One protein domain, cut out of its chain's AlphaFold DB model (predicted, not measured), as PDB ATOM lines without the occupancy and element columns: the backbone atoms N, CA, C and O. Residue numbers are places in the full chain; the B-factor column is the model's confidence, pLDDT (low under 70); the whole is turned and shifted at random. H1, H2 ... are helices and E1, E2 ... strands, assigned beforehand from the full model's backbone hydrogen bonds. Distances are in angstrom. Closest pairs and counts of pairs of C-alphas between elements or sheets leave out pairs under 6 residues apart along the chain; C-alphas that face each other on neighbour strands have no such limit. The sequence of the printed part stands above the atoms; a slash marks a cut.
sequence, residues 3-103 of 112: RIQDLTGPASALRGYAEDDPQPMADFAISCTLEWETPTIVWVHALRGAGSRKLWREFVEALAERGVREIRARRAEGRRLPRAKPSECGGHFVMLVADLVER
ATOM      1  N   ARG A   3     138.389 241.879 126.493       95.31
ATOM      2  CA  ARG A   3     137.539 242.161 127.658       95.31
ATOM      3  C   ARG A   3     137.621 243.642 128.002       95.31
ATOM      4  O   ARG A   3     138.719 244.179 128.154       95.31
ATOM      5  N   ILE A   4     136.463 244.277 128.158       96.31
ATOM      6  CA  ILE A   4     136.344 245.669 128.594       96.31
ATOM      7  C   ILE A   4     135.635 245.674 129.945       96.31
ATOM      8  O   ILE A   4     134.514 245.184 130.062       96.31
ATOM      9  N   GLN A   5     136.310 246.207 130.956       96.44
ATOM     10  CA  GLN A   5     135.796 246.365 132.308       96.44
ATOM     11  C   GLN A   5     135.565 247.849 132.563       96.44
ATOM     12  O   GLN A   5     136.520 248.627 132.569       96.44
ATOM     13  N   ASP A   6     134.314 248.237 132.784       96.50
ATOM     14  CA  ASP A   6     133.987 249.618 133.120       96.50
ATOM     15  C   ASP A   6     134.489 249.949 134.532       96.50
ATOM     16  O   ASP A   6     134.428 249.128 135.454       96.50
ATOM     17  N   LEU A   7     135.065 251.139 134.670       95.06
ATOM     18  CA  LEU A   7     135.557 251.699 135.922       95.06
ATOM     19  C   LEU A   7     134.626 252.841 136.351       95.06
ATOM     20  O   LEU A   7     133.594 253.102 135.737       95.06
ATOM     21  N   THR A   8     134.981 253.542 137.423       90.94
ATOM     22  CA  THR A   8     134.235 254.727 137.851       90.94
ATOM     23  C   THR A   8     134.393 255.869 136.841       90.94
ATOM     24  O   THR A   8     135.510 256.201 136.442       90.94
ATOM     25  N   GLY A   9     133.285 256.523 136.481       93.12
ATOM     26  CA  GLY A   9     133.289 257.681 135.580       93.12
ATOM     27  C   GLY A   9     133.375 257.286 134.098       93.12
ATOM     28  O   GLY A   9     132.810 256.265 133.716       93.12
ATOM     29  N   PRO A  10     134.047 258.081 133.242       95.12
ATOM     30  CA  PRO A  10     134.114 257.828 131.802       95.12
ATOM     31  C   PRO A  10     135.169 256.780 131.415       95.12
ATOM     32  O   PRO A  10     135.503 256.664 130.240       95.12
ATOM     33  N   ALA A  11     135.754 256.054 132.368       97.12
ATOM     34  CA  ALA A  11     136.903 255.195 132.113       97.12
ATOM     35  C   ALA A  11     136.529 253.707 132.052       97.12
ATOM     36  O   ALA A  11     135.742 253.221 132.860       97.12
ATOM     37  N   SER A  12     137.184 252.963 131.163       97.94
ATOM     38  CA  SER A  12     137.152 251.497 131.127       97.94
ATOM     39  C   SER A  12     138.572 250.947 130.978       97.94
ATOM     40  O   SER A  12     139.410 251.511 130.273       97.94
ATOM     41  N   ALA A  13     138.863 249.815 131.612       96.94
ATOM     42  CA  ALA A  13     140.077 249.052 131.352       96.94
ATOM     43  C   ALA A  13     139.819 248.050 130.222       96.94
ATOM     44  O   ALA A  13     138.889 247.246 130.307       96.94
ATOM     45  N   LEU A  14     140.664 248.057 129.190       96.44
ATOM     46  CA  LEU A  14     140.630 247.066 128.119       96.44
ATOM     47  C   LEU A  14     141.822 246.122 128.244       96.44
ATOM     48  O   LEU A  14     142.973 246.546 128.382       96.44
ATOM     49  N   ARG A  15     141.537 244.823 128.157       96.12
ATOM     50  CA  ARG A  15     142.526 243.743 128.143       96.12
ATOM     51  C   ARG A  15     142.264 242.845 126.945       96.12
ATOM     52  O   ARG A  15     141.145 242.370 126.766       96.12
ATOM     53  N   GLY A  16     143.292 242.614 126.138       95.38
ATOM     54  CA  GLY A  16     143.249 241.665 125.035       95.38
ATOM     55  C   GLY A  16     144.114 240.449 125.325       95.38
ATOM     56  O   GLY A  16     145.252 240.584 125.769       95.38
ATOM     57  N   TYR A  17     143.574 239.272 125.048       95.19
ATOM     58  CA  TYR A  17     144.180 237.973 125.308       95.19
ATOM     59  C   TYR A  17     144.431 237.259 123.984       95.19
ATOM     60  O   TYR A  17     143.613 237.349 123.063       95.19
ATOM     61  N   ALA A  18     145.551 236.543 123.896       90.81
ATOM     62  CA  ALA A  18     145.876 235.738 122.720       90.81
ATOM     63  C   ALA A  18     144.905 234.555 122.543       90.81
ATOM     64  O   ALA A  18     144.604 234.167 121.416       90.81
ATOM     65  N   GLU A  19     144.409 234.024 123.660       91.81
ATOM     66  CA  GLU A  19     143.467 232.911 123.727       91.81
ATOM     67  C   GLU A  19     142.010 233.387 123.612       91.81
ATOM     68  O   GLU A  19     141.676 234.541 123.914       91.81
ATOM     69  N   ASP A  20     141.139 232.482 123.166       88.88
ATOM     70  CA  ASP A  20     139.708 232.754 122.992       88.88
ATOM     71  C   ASP A  20     138.906 232.565 124.282       88.88
ATOM     72  O   ASP A  20     137.931 233.279 124.474       88.88
ATOM     73  N   ASP A  21     139.342 231.691 125.192       89.94
ATOM     74  CA  ASP A  21     138.729 231.514 126.515       89.94
ATOM     75  C   ASP A  21     139.788 231.603 127.632       89.94
ATOM     76  O   ASP A  21     140.236 230.592 128.178       89.94
ATOM     77  N   PRO A  22     140.272 232.819 127.932       90.62
ATOM     78  CA  PRO A  22     141.359 233.000 128.875       90.62
ATOM     79  C   PRO A  22     140.880 232.805 130.315       90.62
ATOM     80  O   PRO A  22     139.886 233.403 130.753       90.62
ATOM     81  N   GLN A  23     141.659 232.045 131.086       91.69
ATOM     82  CA  GLN A  23     141.468 231.877 132.528       91.69
ATOM     83  C   GLN A  23     141.420 233.242 133.254       91.69
ATOM     84  O   GLN A  23     141.982 234.225 132.759       91.69
ATOM     85  N   PRO A  24     140.790 233.350 134.443       85.44
ATOM     86  CA  PRO A  24     140.625 234.628 135.152       85.44
ATOM     87  C   PRO A  24     141.916 235.428 135.399       85.44
ATOM     88  O   PRO A  24     141.864 236.652 135.491       85.44
ATOM     89  N   MET A  25     143.065 234.751 135.487       88.44
ATOM     90  CA  MET A  25     144.387 235.351 135.705       88.44
ATOM     91  C   MET A  25     145.351 235.138 134.527       88.44
ATOM     92  O   MET A  25     146.561 235.190 134.716       88.44
ATOM     93  N   ALA A  26     144.838 234.857 133.326       91.19
ATOM     94  CA  ALA A  26     145.678 234.711 132.143       91.19
ATOM     95  C   ALA A  26     146.394 236.026 131.793       91.19
ATOM     96  O   ALA A  26     145.835 237.114 131.962       91.19
ATOM     97  N   ASP A  27     147.606 235.911 131.255       91.31
ATOM     98  CA  ASP A  27     148.393 237.063 130.827       91.31
ATOM     99  C   ASP A  27     147.722 237.810 129.664       91.31
ATOM    100  O   ASP A  27     147.186 237.224 128.717       91.31
ATOM    101  N   PHE A  28     147.771 239.143 129.720       93.25
ATOM    102  CA  PHE A  28     147.230 239.996 128.664       93.25
ATOM    103  C   PHE A  28     148.287 240.208 127.576       93.25
ATOM    104  O   PHE A  28     149.396 240.662 127.855       93.25
ATOM    105  N   ALA A  29     147.922 239.966 126.317       92.69
ATOM    106  CA  ALA A  29     148.763 240.289 125.165       92.69
ATOM    107  C   ALA A  29     148.796 241.800 124.890       92.69
ATOM    108  O   ALA A  29     149.824 242.333 124.468       92.69
ATOM    109  N   ILE A  30     147.679 242.493 125.142       92.12
ATOM    110  CA  ILE A  30     147.585 243.958 125.104       92.12
ATOM    111  C   ILE A  30     146.772 244.482 126.286       92.12
ATOM    112  O   ILE A  30     145.841 243.827 126.760       92.12
ATOM    113  N   SER A  31     147.078 245.701 126.720       94.56
ATOM    114  CA  SER A  31     146.281 246.417 127.716       94.56
ATOM    115  C   SER A  31     146.275 247.915 127.447       94.56
ATOM    116  O   SER A  31     147.266 248.475 126.974       94.56
ATOM    117  N   CYS A  32     145.151 248.571 127.721       94.81
ATOM    118  CA  CYS A  32     145.035 250.025 127.678       94.81
ATOM    119  C   CYS A  32     143.890 250.522 128.567       94.81
ATOM    120  O   CYS A  32     143.038 249.748 129.012       94.81
ATOM    121  N   THR A  33     143.868 251.834 128.786       96.69
ATOM    122  CA  THR A  33     142.719 252.527 129.371       96.69
ATOM    123  C   THR A  33     141.953 253.231 128.264       96.69
ATOM    124  O   THR A  33     142.549 253.915 127.427       96.69
ATOM    125  N   LEU A  34     140.639 253.054 128.276       97.31
ATOM    126  CA  LEU A  34     139.680 253.772 127.456       97.31
ATOM    127  C   LEU A  34     139.079 254.900 128.291       97.31
ATOM    128  O   LEU A  34     138.664 254.652 129.419       97.31
ATOM    129  N   GLU A  35     139.025 256.111 127.751       97.75
ATOM    130  CA  GLU A  35     138.335 257.247 128.369       97.75
ATOM    131  C   GLU A  35     137.325 257.824 127.371       97.75
ATOM    132  O   GLU A  35     137.683 258.264 126.279       97.75
ATOM    133  N   TRP A  36     136.046 257.772 127.721       97.00
ATOM    134  CA  TRP A  36     134.945 258.210 126.874       97.00
ATOM    135  C   TRP A  36     134.767 259.723 126.954       97.00
ATOM    136  O   TRP A  36     134.389 260.263 127.989       97.00
ATOM    137  N   GLU A  37     134.998 260.410 125.836       96.50
ATOM    138  CA  GLU A  37     134.684 261.839 125.715       96.50
ATOM    139  C   GLU A  37     133.198 262.039 125.394       96.50
ATOM    140  O   GLU A  37     132.533 262.918 125.933       96.50
ATOM    141  N   THR A  38     132.672 261.185 124.516       96.81
ATOM    142  CA  THR A  38     131.253 261.107 124.153       96.81
ATOM    143  C   THR A  38     130.886 259.636 123.953       96.81
ATOM    144  O   THR A  38     131.792 258.816 123.817       96.81
ATOM    145  N   PRO A  39     129.598 259.269 123.821       95.75
ATOM    146  CA  PRO A  39     129.212 257.890 123.505       95.75
ATOM    147  C   PRO A  39     129.822 257.322 122.210       95.75
ATOM    148  O   PRO A  39     129.781 256.117 121.997       95.75
ATOM    149  N   THR A  40     130.375 258.169 121.333       97.44
ATOM    150  CA  THR A  40     130.948 257.760 120.040       97.44
ATOM    151  C   THR A  40     132.445 258.048 119.897       97.44
ATOM    152  O   THR A  40     133.031 257.673 118.880       97.44
ATOM    153  N   ILE A  41     133.069 258.724 120.869       97.12
ATOM    154  CA  ILE A  41     134.481 259.137 120.824       97.12
ATOM    155  C   ILE A  41     135.187 258.610 122.069       97.12
ATOM    156  O   ILE A  41     134.811 258.958 123.191       97.12
ATOM    157  N   VAL A  42     136.243 257.825 121.860       97.25
ATOM    158  CA  VAL A  42     137.032 257.239 122.947       97.25
ATOM    159  C   VAL A  42     138.506 257.599 122.821       97.25
ATOM    160  O   VAL A  42     139.094 257.550 121.740       97.25
ATOM    161  N   TRP A  43     139.132 257.925 123.941       96.38
ATOM    162  CA  TRP A  43     140.569 258.095 124.048       96.38
ATOM    163  C   TRP A  43     141.238 256.793 124.484       96.38
ATOM    164  O   TRP A  43     140.780 256.121 125.404       96.38
ATOM    165  N   VAL A  44     142.350 256.441 123.836       94.25
ATOM    166  CA  VAL A  44     143.171 255.270 124.167       94.25
ATOM    167  C   VAL A  44     144.480 255.710 124.812       94.25
ATOM    168  O   VAL A  44     145.413 256.200 124.150       94.25
ATOM    169  N   HIS A  45     144.581 255.439 126.109       93.12
ATOM    170  CA  HIS A  45     145.729 255.748 126.950       93.12
ATOM    171  C   HIS A  45     146.546 254.502 127.270       93.12
ATOM    172  O   HIS A  45     146.019 253.394 127.341       93.12
ATOM    173  N   ALA A  46     147.845 254.713 127.498       90.62
ATOM    174  CA  ALA A  46     148.759 253.708 128.040       90.62
ATOM    175  C   ALA A  46     148.676 252.335 127.348       90.62
ATOM    176  O   ALA A  46     148.782 251.307 128.006       90.62
ATOM    177  N   LEU A  47     148.499 252.318 126.024       89.19
ATOM    178  CA  LEU A  47     148.482 251.073 125.269       89.19
ATOM    179  C   LEU A  47     149.843 250.372 125.373       89.19
ATOM    180  O   LEU A  47     150.872 250.938 124.993       89.19
ATOM    181  N   ARG A  48     149.834 249.145 125.892       88.00
ATOM    182  CA  ARG A  48     150.999 248.273 126.070       88.00
ATOM    183  C   ARG A  48     150.764 246.916 125.414       88.00
ATOM    184  O   ARG A  48     149.624 246.521 125.182       88.00
ATOM    185  N   GLY A  49     151.865 246.202 125.190       86.56
ATOM    186  CA  GLY A  49     151.871 244.847 124.651       86.56
ATOM    187  C   GLY A  49     151.954 244.791 123.127       86.56
ATOM    188  O   GLY A  49     152.202 245.801 122.465       86.56
ATOM    189  N   ALA A  50     151.765 243.594 122.583       82.38
ATOM    190  CA  ALA A  50     151.804 243.323 121.153       82.38
ATOM    191  C   ALA A  50     150.607 242.446 120.777       82.38
ATOM    192  O   ALA A  50     150.475 241.312 121.229       82.38
ATOM    193  N   GLY A  51     149.717 242.985 119.947       79.00
ATOM    194  CA  GLY A  51     148.552 242.254 119.460       79.00
ATOM    195  C   GLY A  51     148.824 241.577 118.122       79.00
ATOM    196  O   GLY A  51     149.491 242.145 117.252       79.00
ATOM    197  N   SER A  52     148.255 240.389 117.934       85.81
ATOM    198  CA  SER A  52     148.134 239.770 116.613       85.81
ATOM    199  C   SER A  52     147.102 240.518 115.761       85.81
ATOM    200  O   SER A  52     146.257 241.245 116.285       85.81
ATOM    201  N   ARG A  53     147.103 240.307 114.439       84.44
ATOM    202  CA  ARG A  53     146.073 240.872 113.544       84.44
ATOM    203  C   ARG A  53     144.648 240.506 113.981       84.44
ATOM    204  O   ARG A  53     143.753 241.340 113.893       84.44
ATOM    205  N   LYS A  54     144.453 239.278 114.476       87.38
ATOM    206  CA  LYS A  54     143.181 238.823 115.059       87.38
ATOM    207  C   LYS A  54     142.796 239.699 116.252       87.38
ATOM    208  O   LYS A  54     141.698 240.238 116.261       87.38
ATOM    209  N   LEU A  55     143.719 239.904 117.191       88.44
ATOM    210  CA  LEU A  55     143.453 240.687 118.395       88.44
ATOM    211  C   LEU A  55     143.136 242.156 118.087       88.44
ATOM    212  O   LEU A  55     142.297 242.754 118.751       88.44
ATOM    213  N   TRP A  56     143.762 242.735 117.059       86.62
ATOM    214  CA  TRP A  56     143.430 244.096 116.623       86.62
ATOM    215  C   TRP A  56     142.066 244.209 115.977       86.62
ATOM    216  O   TRP A  56     141.374 245.194 116.205       86.62
ATOM    217  N   ARG A  57     141.670 243.207 115.195       88.19
ATOM    218  CA  ARG A  57     140.318 243.162 114.650       88.19
ATOM    219  C   ARG A  57     139.292 243.088 115.782       88.19
ATOM    220  O   ARG A  57     138.415 243.938 115.832       88.19
ATOM    221  N   GLU A  58     139.483 242.176 116.733       92.44
ATOM    222  CA  GLU A  58     138.600 242.054 117.901       92.44
ATOM    223  C   GLU A  58     138.567 243.343 118.735       92.44
ATOM    224  O   GLU A  58     137.524 243.718 119.259       92.44
ATOM    225  N   PHE A  59     139.698 244.049 118.859       91.75
ATOM    226  CA  PHE A  59     139.763 245.345 119.542       91.75
ATOM    227  C   PHE A  59     138.847 246.370 118.872       91.75
ATOM    228  O   PHE A  59     138.095 247.065 119.550       91.75
ATOM    229  N   VAL A  60     138.911 246.467 117.546       91.38
ATOM    230  CA  VAL A  60     138.099 247.412 116.772       91.38
ATOM    231  C   VAL A  60     136.625 247.010 116.807       91.38
ATOM    232  O   VAL A  60     135.779 247.876 117.012       91.38
ATOM    233  N   GLU A  61     136.322 245.718 116.673       93.00
ATOM    234  CA  GLU A  61     134.965 245.167 116.777       93.00
ATOM    235  C   GLU A  61     134.345 245.477 118.146       93.00
ATOM    236  O   GLU A  61     133.268 246.061 118.204       93.00
ATOM    237  N   ALA A  62     135.064 245.226 119.245       94.44
ATOM    238  CA  ALA A  62     134.576 245.503 120.598       94.44
ATOM    239  C   ALA A  62     134.283 246.997 120.844       94.44
ATOM    240  O   ALA A  62     133.378 247.345 121.605       94.44
ATOM    241  N   LEU A  63     135.043 247.900 120.216       94.25
ATOM    242  CA  LEU A  63     134.765 249.337 120.269       94.25
ATOM    243  C   LEU A  63     133.565 249.712 119.388       94.25
ATOM    244  O   LEU A  63     132.713 250.490 119.818       94.25
ATOM    245  N   ALA A  64     133.467 249.144 118.186       94.00
ATOM    246  CA  ALA A  64     132.349 249.372 117.274       94.00
ATOM    247  C   ALA A  64     131.011 248.903 117.871       94.00
ATOM    248  O   ALA A  64     130.022 249.630 117.806       94.00
ATOM    249  N   GLU A  65     130.990 247.734 118.519       95.12
ATOM    250  CA  GLU A  65     129.824 247.185 119.231       95.12
ATOM    251  C   GLU A  65     129.344 248.099 120.364       95.12
ATOM    252  O   GLU A  65     128.151 248.174 120.650       95.12
ATOM    253  N   ARG A  66     130.264 248.854 120.977       95.00
ATOM    254  CA  ARG A  66     129.957 249.878 121.984       95.00
ATOM    255  C   ARG A  66     129.594 251.241 121.382       95.00
ATOM    256  O   ARG A  66     129.416 252.200 122.125       95.00
ATOM    257  N   GLY A  67     129.479 251.345 120.058       95.69
ATOM    258  CA  GLY A  67     129.081 252.565 119.355       95.69
ATOM    259  C   GLY A  67     130.216 253.553 119.075       95.69
ATOM    260  O   GLY A  67     129.946 254.658 118.594       95.69
ATOM    261  N   VAL A  68     131.479 253.183 119.320       96.75
ATOM    262  CA  VAL A  68     132.628 254.039 118.985       96.75
ATOM    263  C   VAL A  68     132.698 254.241 117.478       96.75
ATOM    264  O   VAL A  68     132.655 253.295 116.695       96.75
ATOM    265  N   ARG A  69     132.885 255.495 117.073       96.56
ATOM    266  CA  ARG A  69     133.153 255.892 115.685       96.56
ATOM    267  C   ARG A  69     134.556 256.449 115.516       96.56
ATOM    268  O   ARG A  69     135.162 256.275 114.459       96.56
ATOM    269  N   GLU A  70     135.073 257.082 116.561       95.38
ATOM    270  CA  GLU A  70     136.361 257.757 116.550       95.38
ATOM    271  C   GLU A  70     137.201 257.348 117.759       95.38
ATOM    272  O   GLU A  70     136.733 257.342 118.899       95.38
ATOM    273  N   ILE A  71     138.466 257.034 117.495       94.44
ATOM    274  CA  ILE A  71     139.461 256.713 118.508       94.44
ATOM    275  C   ILE A  71     140.528 257.804 118.500       94.44
ATOM    276  O   ILE A  71     141.155 258.072 117.472       94.44
ATOM    277  N   ARG A  72     140.786 258.387 119.669       94.50
ATOM    278  CA  ARG A  72     141.821 259.398 119.886       94.50
ATOM    279  C   ARG A  72     142.977 258.849 120.691       94.50
ATOM    280  O   ARG A  72     142.818 257.992 121.555       94.50
ATOM    281  N   ALA A  73     144.172 259.358 120.428       92.12
ATOM    282  CA  ALA A  73     145.354 258.947 121.165       92.12
ATOM    283  C   ALA A  73     146.456 260.003 121.126       92.12
ATOM    284  O   ALA A  73     146.816 260.510 120.066       92.12
ATOM    285  N   ARG A  74     147.077 260.259 122.281       89.12
ATOM    286  CA  ARG A  74     148.365 260.965 122.355       89.12
ATOM    287  C   ARG A  74     149.498 259.958 122.307       89.12
ATOM    288  O   ARG A  74     149.413 258.907 122.951       89.12
ATOM    289  N   ARG A  75     150.554 260.251 121.554       79.56
ATOM    290  CA  ARG A  75     151.727 259.381 121.435       79.56
ATOM    291  C   ARG A  75     153.001 260.207 121.498       79.56
ATOM    292  O   ARG A  75     152.999 261.376 121.127       79.56
ATOM    293  N   ALA A  76     154.056 259.577 122.008       75.25
ATOM    294  CA  ALA A  76     155.398 260.126 121.919       75.25
ATOM    295  C   ALA A  76     155.786 260.301 120.446       75.25
ATOM    296  O   ALA A  76     155.269 259.597 119.573       75.25
ATOM    297  N   GLU A  77     156.697 261.229 120.187       70.00
ATOM    298  CA  GLU A  77     157.223 261.469 118.849       70.00
ATOM    299  C   GLU A  77     157.754 260.170 118.213       70.00
ATOM    300  O   GLU A  77     158.269 259.288 118.899       70.00
ATOM    301  N   GLY A  78     157.543 260.010 116.903       67.56
ATOM    302  CA  GLY A  78     157.892 258.791 116.159       67.56
ATOM    303  C   GLY A  78     156.882 257.643 116.280       67.56
ATOM    304  O   GLY A  78     156.773 256.839 115.357       67.56
ATOM    305  N   ARG A  79     156.053 257.604 117.334       70.25
ATOM    306  CA  ARG A  79     155.066 256.532 117.528       70.25
ATOM    307  C   ARG A  79     153.721 256.890 116.929       70.25
ATOM    308  O   ARG A  79     153.077 257.857 117.334       70.25
ATOM    309  N   ARG A  80     153.251 256.062 115.999       66.75
ATOM    310  CA  ARG A  80     151.935 256.215 115.372       66.75
ATOM    311  C   ARG A  80     151.123 254.943 115.515       66.75
ATOM    312  O   ARG A  80     151.650 253.838 115.489       66.75
ATOM    313  N   LEU A  81     149.823 255.126 115.669       72.38
ATOM    314  CA  LEU A  81     148.870 254.036 115.555       72.38
ATOM    315  C   LEU A  81     148.549 253.831 114.062       72.38
ATOM    316  O   LEU A  81     148.557 254.815 113.311       72.38
ATOM    317  N   PRO A  82     148.289 252.600 113.588       73.25
ATOM    318  CA  PRO A  82     147.938 252.362 112.202       73.25
ATOM    319  C   PRO A  82     146.749 253.212 111.775       73.25
ATOM    320  O   PRO A  82     145.772 253.350 112.506       73.25
ATOM    321  N   ARG A  83     146.858 253.791 110.574       81.44
ATOM    322  CA  ARG A  83     145.839 254.657 109.953       81.44
ATOM    323  C   ARG A  83     145.483 255.922 110.740       81.44
ATOM    324  O   ARG A  83     144.610 256.666 110.308       81.44
ATOM    325  N   ALA A  84     146.184 256.212 111.834       85.62
ATOM    326  CA  ALA A  84     145.931 257.405 112.614       85.62
ATOM    327  C   ALA A  84     146.411 258.652 111.868       85.62
ATOM    328  O   ALA A  84     147.545 258.716 111.384       85.62
ATOM    329  N   LYS A  85     145.535 259.648 111.784       88.69
ATOM    330  CA  LYS A  85     145.809 260.955 111.188       88.69
ATOM    331  C   LYS A  85     146.061 261.962 112.313       88.69
ATOM    332  O   LYS A  85     145.453 261.826 113.374       88.69
ATOM    333  N   PRO A  86     146.960 262.942 112.143       88.19
ATOM    334  CA  PRO A  86     147.073 264.045 113.095       88.19
ATOM    335  C   PRO A  86     145.725 264.766 113.207       88.19
ATOM    336  O   PRO A  86     145.046 264.935 112.194       88.19
ATOM    337  N   SER A  87     145.334 265.181 114.410       89.12
ATOM    338  CA  SER A  87     144.171 266.052 114.578       89.12
ATOM    339  C   SER A  87     144.427 267.431 113.963       89.12
ATOM    340  O   SER A  87     145.554 267.929 113.978       89.12
ATOM    341  N   GLU A  88     143.372 268.087 113.479       86.00
ATOM    342  CA  GLU A  88     143.461 269.444 112.913       86.00
ATOM    343  C   GLU A  88     143.907 270.483 113.954       86.00
ATOM    344  O   GLU A  88     144.649 271.408 113.642       86.00
ATOM    345  N   CYS A  89     143.507 270.297 115.215       81.12
ATOM    346  CA  CYS A  89     143.894 271.150 116.341       81.12
ATOM    347  C   CYS A  89     145.264 270.799 116.953       81.12
ATOM    348  O   CYS A  89     145.701 271.450 117.902       81.12
ATOM    349  N   GLY A  90     145.946 269.775 116.432       78.50
ATOM    350  CA  GLY A  90     147.224 269.296 116.946       78.50
ATOM    351  C   GLY A  90     147.139 268.535 118.279       78.50
ATOM    352  O   GLY A  90     146.099 268.407 118.929       78.50
ATOM    353  N   GLY A  91     148.279 267.969 118.685       83.31
ATOM    354  CA  GLY A  91     148.471 267.362 120.010       83.31
ATOM    355  C   GLY A  91     147.923 265.942 120.203       83.31
ATOM    356  O   GLY A  91     148.175 265.340 121.249       83.31
ATOM    357  N   HIS A  92     147.209 265.374 119.229       88.31
ATOM    358  CA  HIS A  92     146.793 263.973 119.253       88.31
ATOM    359  C   HIS A  92     146.593 263.410 117.842       88.31
ATOM    360  O   HIS A  92     146.678 264.116 116.840       88.31
ATOM    361  N   PHE A  93     146.350 262.105 117.782       90.19
ATOM    362  CA  PHE A  93     145.985 261.392 116.572       90.19
ATOM    363  C   PHE A  93     144.538 260.921 116.645       90.19
ATOM    364  O   PHE A  93     144.052 260.576 117.725       90.19
ATOM    365  N   VAL A  94     143.899 260.864 115.482       92.06
ATOM    366  CA  VAL A  94     142.515 260.450 115.268       92.06
ATOM    367  C   VAL A  94     142.501 259.237 114.341       92.06
ATOM    368  O   VAL A  94     143.177 259.223 113.311       92.06
ATOM    369  N   MET A  95     141.732 258.216 114.699       91.75
ATOM    370  CA  MET A  95     141.440 257.059 113.854       91.75
ATOM    371  C   MET A  95     139.932 256.892 113.751       91.75
ATOM    372  O   MET A  95     139.234 256.907 114.764       91.75
ATOM    373  N   LEU A  96     139.442 256.678 112.536       92.38
ATOM    374  CA  LEU A  96     138.052 256.307 112.319       92.38
ATOM    375  C   LEU A  96     137.925 254.791 112.435       92.38
ATOM    376  O   LEU A  96     138.706 254.050 111.838       92.38
ATOM    377  N   VAL A  97     136.933 254.324 113.190       90.06
ATOM    378  CA  VAL A  97     136.671 252.886 113.356       90.06
ATOM    379  C   VAL A  97     136.370 252.237 112.003       90.06
ATOM    380  O   VAL A  97     136.892 251.164 111.720       90.06
ATOM    381  N   ALA A  98     135.629 252.925 111.128       88.19
ATOM    382  CA  ALA A  98     135.350 252.461 109.768       88.19
ATOM    383  C   ALA A  98     136.636 252.187 108.962       88.19
ATOM    384  O   ALA A  98     136.778 251.104 108.399       88.19
ATOM    385  N   ASP A  99     137.619 253.099 109.000       86.62
ATOM    386  CA  ASP A  99     138.903 252.936 108.296       86.62
ATOM    387  C   ASP A  99     139.657 251.676 108.768       86.62
ATOM    388  O   ASP A  99     140.338 251.012 107.979       86.62
ATOM    389  N   LEU A 100     139.548 251.343 110.058       84.62
ATOM    390  CA  LEU A 100     140.188 250.167 110.655       84.62
ATOM    391  C   LEU A 100     139.451 248.863 110.325       84.62
ATOM    392  O   LEU A 100     140.104 247.833 110.162       84.62
ATOM    393  N   VAL A 101     138.120 248.899 110.211       81.12
ATOM    394  CA  VAL A 101     137.300 247.743 109.810       81.12
ATOM    395  C   VAL A 101     137.503 247.421 108.331       81.12
ATOM    396  O   VAL A 101     137.729 246.265 107.976       81.12
ATOM    397  N   GLU A 102     137.473 248.433 107.463       82.00
ATOM    398  CA  GLU A 102     137.629 248.255 106.016       82.00
ATOM    399  C   GLU A 102     139.042 247.802 105.637       82.00
ATOM    400  O   GLU A 102     139.235 247.047 104.681       82.00
ATOM    401  N   ARG A 103     140.056 248.285 106.364       76.06
ATOM    402  CA  ARG A 103     141.471 248.028 106.070       76.06
ATOM    403  C   ARG A 103     142.230 247.701 107.354       76.06
ATOM    404  O   ARG A 103     143.048 248.518 107.799       76.06
TER     405      ARG A 103
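AT A GLANCE: This is residues 3 to 103 of the 112 residues of an uncharacterized protein of Pseudorhodoferax sp. Leaf274 (UniProt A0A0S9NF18). A twisted six-stranded sheet curves part of the way round helix H1, which packs on one face, and the short helix H2 packs on H1 beside the far end of the sheet. Two long loops, residues 17 to 29 and 74 to 92, reach to opposite ends of the longest axis. The printed part has 101 residues, in the order E1 E2 E3 E4 H1 E5 E6 H2, and its class is mixed, helices and strands. The sheet is mixed too, in the order E1 E2 E3 E4 E5 E6, with E4 and E5 parallel and the other neighbours antiparallel. The whole is compact, with a radius of gyration of the C-alphas of 13.4 A and spans of 42 by 29 by 26 A.

HOW THE PARTS SIT: Start at the edge strand E1, residues 3 to 6, which forms a hairpin with E2, residues 11 to 16; look for N 5 and O 13, 2.9 A apart. E2 forms a hairpin with E3, residues 30 to 38, where N 14 and O 32 are 2.9 A apart. E4, residues 41 to 49, forms a hairpin with E3, with N 35 and O 43 at 2.9 A, and bends by 63 degrees at residue 46. E1 to E4 are a meander, each strand the antiparallel neighbour of the one before. Next comes H1, residues 53 to 65, on the sheet with 24 pairs of C-alphas within 10 A; helix on one face of a sheet, they make two layers. Its closest C-alphas to E2 are those of Leu 55 and Gly 16, 6.7 A apart. E5, residues 70 to 73, is parallel to E4, with N 44 and O 72 at 2.8 A; E4, H1 and E5 are a strand-helix-strand unit, two parallel neighbour strands joined through a helix, with a right-handed crossover. E5 forms a hairpin with the edge strand E6, residues 93 to 96, where N 71 and O 95 are 2.8 A apart. H2, residues 97 to 102, only grazes the sheet, with residues 97 to 99. It touches H1 at a steep tilt of 49 degrees, opposite ways; the closest C-alphas are those of Val 60 and Val 97, 6.6 A apart. In H1 and H2 every O i to N i+4 pair is within hydrogen-bond range.

IN THESE COORDINATES: Find C-alpha 3 at (137.539, 242.161, 127.658), where E1 begins. E3 runs 23.7 A from C-alpha 30 to 38, and E4 22.8 A from C-alpha 41 to 49. H1 begins with C-alpha 53 at (146.073, 240.872, 113.544) and runs 18.3 A. H2 ends with C-alpha 102 at (137.629, 248.255, 106.016).

THE WHOLE: The two C-alphas farthest apart are those of Gln 23 and Cys 89, 42.5 A, one in each long link. The printed part has no cut. The links E2 to E3 and E5 to E6 are long; the others are tight. Mean pLDDT of the printed part is 89.8, and residues 78 and 80 are under 70.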